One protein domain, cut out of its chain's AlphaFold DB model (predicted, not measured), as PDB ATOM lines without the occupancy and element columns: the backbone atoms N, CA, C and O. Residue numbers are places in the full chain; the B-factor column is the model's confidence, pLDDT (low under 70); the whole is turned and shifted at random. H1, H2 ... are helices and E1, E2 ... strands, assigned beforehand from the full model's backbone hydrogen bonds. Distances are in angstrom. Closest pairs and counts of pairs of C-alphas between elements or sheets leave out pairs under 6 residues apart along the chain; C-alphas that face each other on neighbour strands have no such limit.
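Overview. This is residues 9 to 37 and 225 to 239 of the 720 residues of the protein "Hypothetical protein" of Adineta steineri (UniProt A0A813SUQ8). What does the printed part look like at first sight? It is a thin, flat, rather open layer in which two helices, H1 and H2, run in much the same direction with the short strand E1 running back between them. The first residues, 9 and 10, lie beside E1 as a short parallel pairing with residues 31 to 32. What is it made of, and how large is it? The printed part has 44 residues, with two named helices and one named strand in the order H1, E1, H2, and its class is mostly helix. It is only just loose, close to compact, with a radius of gyration of the C-alphas of 11.2 A and spans of 31 by 27 by 7 A.

Along the chain. Where is the first helix? H1 is residues 13 to 21, and its C-alpha 13 is at (34.903, -14.972, -19.929). Where is the strand? E1 is residues 30 to 32, 6.7 A from first to last C-alpha. Where is the last helix? H2 is residues 225 to 239, 20.8 A long from first to last C-alpha, and its C-alpha 239 is at (43.343, -4.158, -40.825).

Arrangement. How near is E1 to each helix? The closest C-alphas of H1 and E1 are those of Tyr 16 and His 32, 6.2 A apart. Those of E1 and H2 are Ser 31 and Leu 234, 7.8 A apart. Do the helices meet? H1 and H2 are apart. What do the backbones show? In H1 and H2 every O i to N i+4 pair is within hydrogen-bond range, and E1 pairs with no named strand.

Size, cuts and confidence. How far does it reach? The two C-alphas farthest apart are those of Thr 22 and Asn 225, at 31.7 A. Where is the cut? Residues 38 to 224 are not printed, and C-alphas 37 and 225 are 9.0 A apart across the cut. The link from H1 to E1 is short, with 8 residues, and the link from E1 to H2 is across the cut. Where is confidence low? The mean pLDDT of the printed part is 74.9, and residues 21, 23, 27 and 236 to 239 are under 70.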
ATOM      1  N   ILE A   9      43.396 -13.302 -28.131       86.44
ATOM      2  CA  ILE A   9      42.124 -14.006 -28.238       86.44
ATOM      3  C   ILE A   9      42.015 -14.968 -27.068       86.44
ATOM      4  O   ILE A   9      42.888 -15.810 -26.866       86.44
ATOM      5  N   VAL A  10      40.949 -14.822 -26.293       83.25
ATOM      6  CA  VAL A  10      40.655 -15.664 -25.133       83.25
ATOM      7  C   VAL A  10      39.387 -16.459 -25.367       83.25
ATOM      8  O   VAL A  10      38.477 -16.007 -26.061       83.25
ATOM      9  N   LEU A  11      39.322 -17.644 -24.769       80.88
ATOM     10  CA  LEU A  11      38.274 -18.626 -25.049       80.88
ATOM     11  C   LEU A  11      37.133 -18.582 -24.027       80.88
ATOM     12  O   LEU A  11      36.026 -19.042 -24.310       80.88
ATOM     13  N   THR A  12      37.382 -18.004 -22.852       75.19
ATOM     14  CA  THR A  12      36.432 -17.947 -21.733       75.19
ATOM     15  C   THR A  12      36.246 -16.519 -21.241       75.19
ATOM     16  O   THR A  12      37.138 -15.674 -21.385       75.19
ATOM     17  N   CYS A  13      35.102 -16.251 -20.607       73.38
ATOM     18  CA  CYS A  13      34.903 -14.972 -19.929       73.38
ATOM     19  C   CYS A  13      35.885 -14.822 -18.755       73.38
ATOM     20  O   CYS A  13      36.342 -13.720 -18.455       73.38
ATOM     21  N   PHE A  14      36.244 -15.927 -18.100       76.62
ATOM     22  CA  PHE A  14      37.221 -15.923 -17.017       76.62
ATOM     23  C   PHE A  14      38.609 -15.471 -17.474       76.62
ATOM     24  O   PHE A  14      39.215 -14.638 -16.804       76.62
ATOM     25  N   ASP A  15      39.099 -15.959 -18.612       73.94
ATOM     26  CA  ASP A  15      40.397 -15.564 -19.170       73.94
ATOM     27  C   ASP A  15      40.381 -14.102 -19.608       73.94
ATOM     28  O   ASP A  15      41.332 -13.367 -19.347       73.94
ATOM     29  N   TYR A  16      39.270 -13.658 -20.208       76.44
ATOM     30  CA  TYR A  16      39.053 -12.253 -20.547       76.44
ATOM     31  C   TYR A  16      39.242 -11.354 -19.328       76.44
ATOM     32  O   TYR A  16      40.050 -10.427 -19.348       76.44
ATOM     33  N   HIS A  17      38.551 -11.671 -18.235       73.06
ATOM     34  CA  HIS A  17      38.651 -10.909 -16.998       73.06
ATOM     35  C   HIS A  17      40.006 -11.090 -16.298       73.06
ATOM     36  O   HIS A  17      40.546 -10.123 -15.770       73.06
ATOM     37  N   SER A  18      40.601 -12.282 -16.327       71.75
ATOM     38  CA  SER A  18      41.892 -12.556 -15.681       71.75
ATOM     39  C   SER A  18      43.042 -11.815 -16.357       71.75
ATOM     40  O   SER A  18      43.886 -11.241 -15.672       71.75
ATOM     41  N   LEU A  19      43.064 -11.747 -17.690       72.75
ATOM     42  CA  LEU A  19      44.080 -10.975 -18.406       72.75
ATOM     43  C   LEU A  19      43.985  -9.477 -18.099       72.75
ATOM     44  O   LEU A  19      45.017  -8.820 -17.965       72.75
ATOM     45  N   ILE A  20      42.772  -8.950 -17.930       70.44
ATOM     46  CA  ILE A  20      42.562  -7.542 -17.582       70.44
ATOM     47  C   ILE A  20      42.957  -7.279 -16.125       70.44
ATOM     48  O   ILE A  20      43.759  -6.391 -15.842       70.44
ATOM     49  N   HIS A  21      42.401  -8.047 -15.188       62.72
ATOM     50  CA  HIS A  21      42.469  -7.731 -13.761       62.72
ATOM     51  C   HIS A  21      43.723  -8.272 -13.068       62.72
ATOM     52  O   HIS A  21      44.205  -7.643 -12.128       62.72
ATOM     53  N   THR A  22      44.259  -9.406 -13.525       70.69
ATOM     54  CA  THR A  22      45.442 -10.050 -12.932       70.69
ATOM     55  C   THR A  22      46.707  -9.706 -13.710       70.69
ATOM     56  O   THR A  22      47.733  -9.404 -13.107       70.69
ATOM     57  N   CYS A  23      46.640  -9.721 -15.045       67.38
ATOM     58  CA  CYS A  23      47.818  -9.527 -15.898       67.38
ATOM     59  C   CYS A  23      47.988  -8.086 -16.411       67.38
ATOM     60  O   CYS A  23      48.992  -7.798 -17.062       67.38
ATOM     61  N   GLY A  24      47.033  -7.184 -16.146       70.88
ATOM     62  CA  GLY A  24      47.116  -5.768 -16.524       70.88
ATOM     63  C   GLY A  24      47.067  -5.508 -18.033       70.88
ATOM     64  O   GLY A  24      47.573  -4.491 -18.504       70.88
ATOM     65  N   VAL A  25      46.498  -6.427 -18.813       73.31
ATOM     66  CA  VAL A  25      46.384  -6.285 -20.266       73.31
ATOM     67  C   VAL A  25      45.247  -5.316 -20.602       73.31
ATOM     68  O   VAL A  25      44.126  -5.453 -20.115       73.31
ATOM     69  N   GLU A  26      45.518  -4.342 -21.472       70.50
ATOM     70  CA  GLU A  26      44.512  -3.378 -21.925       70.50
ATOM     71  C   GLU A  26      43.321  -4.079 -22.592       70.50
ATOM     72  O   GLU A  26      43.488  -4.841 -23.543       70.50
ATOM     73  N   LYS A  27      42.097  -3.749 -22.163       68.81
ATOM     74  CA  LYS A  27      40.849  -4.344 -22.673       68.81
ATOM     75  C   LYS A  27      40.735  -4.333 -24.200       68.81
ATOM     76  O   LYS A  27      40.269  -5.302 -24.787       68.81
ATOM     77  N   LYS A  28      41.174  -3.245 -24.848       75.81
ATOM     78  CA  LYS A  28      41.146  -3.105 -26.316       75.81
ATOM     79  C   LYS A  28      42.004  -4.149 -27.039       75.81
ATOM     80  O   LYS A  28      41.726  -4.457 -28.187       75.81
ATOM     81  N   LYS A  29      43.004  -4.710 -26.355       78.69
ATOM     82  CA  LYS A  29      43.876  -5.763 -26.872       78.69
ATOM     83  C   LYS A  29      43.324  -7.160 -26.626       78.69
ATOM     84  O   LYS A  29      44.031  -8.108 -26.920       78.69
ATOM     85  N   ILE A  30      42.129  -7.340 -26.063       76.81
ATOM     86  CA  ILE A  30      41.601  -8.674 -25.751       76.81
ATOM     87  C   ILE A  30      40.258  -8.871 -26.446       76.81
ATOM     88  O   ILE A  30      39.347  -8.060 -26.300       76.81
ATOM     89  N   SER A  31      40.118  -9.983 -27.161       79.19
ATOM     90  CA  SER A  31      38.864 -10.400 -27.781       79.19
ATOM     91  C   SER A  31      38.441 -11.754 -27.226       79.19
ATOM     92  O   SER A  31      39.199 -12.720 -27.295       79.19
ATOM     93  N   HIS A  32      37.238 -11.836 -26.655       83.19
ATOM     94  CA  HIS A  32      36.660 -13.113 -26.238       83.19
ATOM     95  C   HIS A  32      35.988 -13.778 -27.437       83.19
ATOM     96  O   HIS A  32      34.955 -13.305 -27.905       83.19
ATOM     97  N   ILE A  33      36.586 -14.862 -27.929       82.12
ATOM     98  CA  ILE A  33      36.033 -15.684 -29.006       82.12
ATOM     99  C   ILE A  33      36.078 -17.147 -28.538       82.12
ATOM    100  O   ILE A  33      37.158 -17.737 -28.503       82.12
ATOM    101  N   PRO A  34      34.940 -17.740 -28.134       78.19
ATOM    102  CA  PRO A  34      34.912 -19.095 -27.590       78.19
ATOM    103  C   PRO A  34      35.153 -20.164 -28.666       78.19
ATOM    104  O   PRO A  34      35.060 -19.899 -29.866       78.19
ATOM    105  N   TYR A  35      35.416 -21.402 -28.231       82.69
ATOM    106  CA  TYR A  35      35.546 -22.544 -29.142       82.69
ATOM    107  C   TYR A  35      34.279 -22.772 -29.971       82.69
ATOM    108  O   TYR A  35      33.158 -22.727 -29.458       82.69
ATOM    109  N   GLY A  36      34.483 -23.078 -31.252       84.62
ATOM    110  CA  GLY A  36      33.411 -23.448 -32.161       84.62
ATOM    111  C   GLY A  36      32.977 -24.901 -32.009       84.62
ATOM    112  O   GLY A  36      33.773 -25.785 -31.693       84.62
ATOM    113  N   ILE A  37      31.701 -25.152 -32.285       89.19
ATOM    114  CA  ILE A  37      31.135 -26.496 -32.400       89.19
ATOM    115  C   ILE A  37      30.453 -26.719 -33.749       89.19
ATOM    116  O   ILE A  37      30.045 -25.785 -34.445       89.19
ATOM    117  N   ASN A 225      30.649 -21.409 -38.016       82.06
ATOM    118  CA  ASN A 225      30.268 -20.279 -38.874       82.06
ATOM    119  C   ASN A 225      30.160 -18.950 -38.105       82.06
ATOM    120  O   ASN A 225      30.613 -17.913 -38.584       82.06
ATOM    121  N   ASN A 226      29.567 -18.962 -36.909       77.88
ATOM    122  CA  ASN A 226      29.436 -17.769 -36.069       77.88
ATOM    123  C   ASN A 226      30.761 -17.382 -35.402       77.88
ATOM    124  O   ASN A 226      31.032 -16.195 -35.233       77.88
ATOM    125  N   ILE A 227      31.595 -18.364 -35.055       83.75
ATOM    126  CA  ILE A 227      32.960 -18.125 -34.580       83.75
ATOM    127  C   ILE A 227      33.812 -17.515 -35.698       83.75
ATOM    128  O   ILE A 227      34.448 -16.489 -35.479       83.75
ATOM    129  N   ALA A 228      33.748 -18.054 -36.918       79.12
ATOM    130  CA  ALA A 228      34.451 -17.507 -38.076       79.12
ATOM    131  C   ALA A 228      34.070 -16.042 -38.335       79.12
ATOM    132  O   ALA A 228      34.957 -15.212 -38.495       79.12
ATOM    133  N   LYS A 229      32.776 -15.689 -38.258       74.25
ATOM    134  CA  LYS A 229      32.323 -14.287 -38.354       74.25
ATOM    135  C   LYS A 229      32.974 -13.380 -37.303       74.25
ATOM    136  O   LYS A 229      33.341 -12.254 -37.626       74.25
ATOM    137  N   GLN A 230      33.138 -13.850 -36.064       75.19
ATOM    138  CA  GLN A 230      33.807 -13.079 -35.007       75.19
ATOM    139  C   GLN A 230      35.296 -12.873 -35.305       75.19
ATOM    140  O   GLN A 230      35.795 -11.761 -35.145       75.19
ATOM    141  N   TYR A 231      35.984 -13.902 -35.808       81.94
ATOM    142  CA  TYR A 231      37.362 -13.768 -36.288       81.94
ATOM    143  C   TYR A 231      37.465 -12.805 -37.477       81.94
ATOM    144  O   TYR A 231      38.342 -11.951 -37.480       81.94
ATOM    145  N   THR A 232      36.546 -12.863 -38.444       72.56
ATOM    146  CA  THR A 232      36.508 -11.924 -39.577       72.56
ATOM    147  C   THR A 232      36.342 -10.480 -39.107       72.56
ATOM    148  O   THR A 232      37.044  -9.599 -39.593       72.56
ATOM    149  N   ILE A 233      35.463 -10.223 -38.131       70.81
ATOM    150  CA  ILE A 233      35.307  -8.889 -37.532       70.81
ATOM    151  C   ILE A 233      36.611  -8.445 -36.861       70.81
ATOM    152  O   ILE A 233      37.042  -7.312 -37.058       70.81
ATOM    153  N   LEU A 234      37.253  -9.331 -36.095       75.19
ATOM    154  CA  LEU A 234      38.508  -9.028 -35.409       75.19
ATOM    155  C   LEU A 234      39.639  -8.706 -36.397       75.19
ATOM    156  O   LEU A 234      40.324  -7.700 -36.231       75.19
ATOM    157  N   PHE A 235      39.800  -9.512 -37.447       76.25
ATOM    158  CA  PHE A 235      40.802  -9.283 -38.489       76.25
ATOM    159  C   PHE A 235      40.532  -7.996 -39.263       76.25
ATOM    160  O   PHE A 235      41.446  -7.203 -39.457       76.25
ATOM    161  N   ASN A 236      39.275  -7.720 -39.613       66.19
ATOM    162  CA  ASN A 236      38.914  -6.461 -40.261       66.19
ATOM    163  C   ASN A 236      39.194  -5.249 -39.360       66.19
ATOM    164  O   ASN A 236      39.579  -4.200 -39.862       66.19
ATOM    165  N   ASN A 237      39.031  -5.371 -38.040       60.78
ATOM    166  CA  ASN A 237      39.350  -4.292 -37.103       60.78
ATOM    167  C   ASN A 237      40.864  -4.061 -36.954       60.78
ATOM    168  O   ASN A 237      41.276  -2.914 -36.821       60.78
ATOM    169  N   SER A 238      41.687  -5.114 -37.011       60.34
ATOM    170  CA  SER A 238      43.158  -5.009 -37.075       60.34
ATOM    171  C   SER A 238      43.617  -4.342 -38.379       60.34
ATOM    172  O   SER A 238      44.377  -3.376 -38.365       60.34
ATOM    173  N   LEU A 239      43.045  -4.751 -39.516       51.41
ATOM    174  CA  LEU A 239      43.343  -4.158 -40.825       51.41
ATOM    175  C   LEU A 239      42.909  -2.682 -40.928       51.41
ATOM    176  O   LEU A 239      43.527  -1.901 -41.644       51.41
TER     177      LEU A 239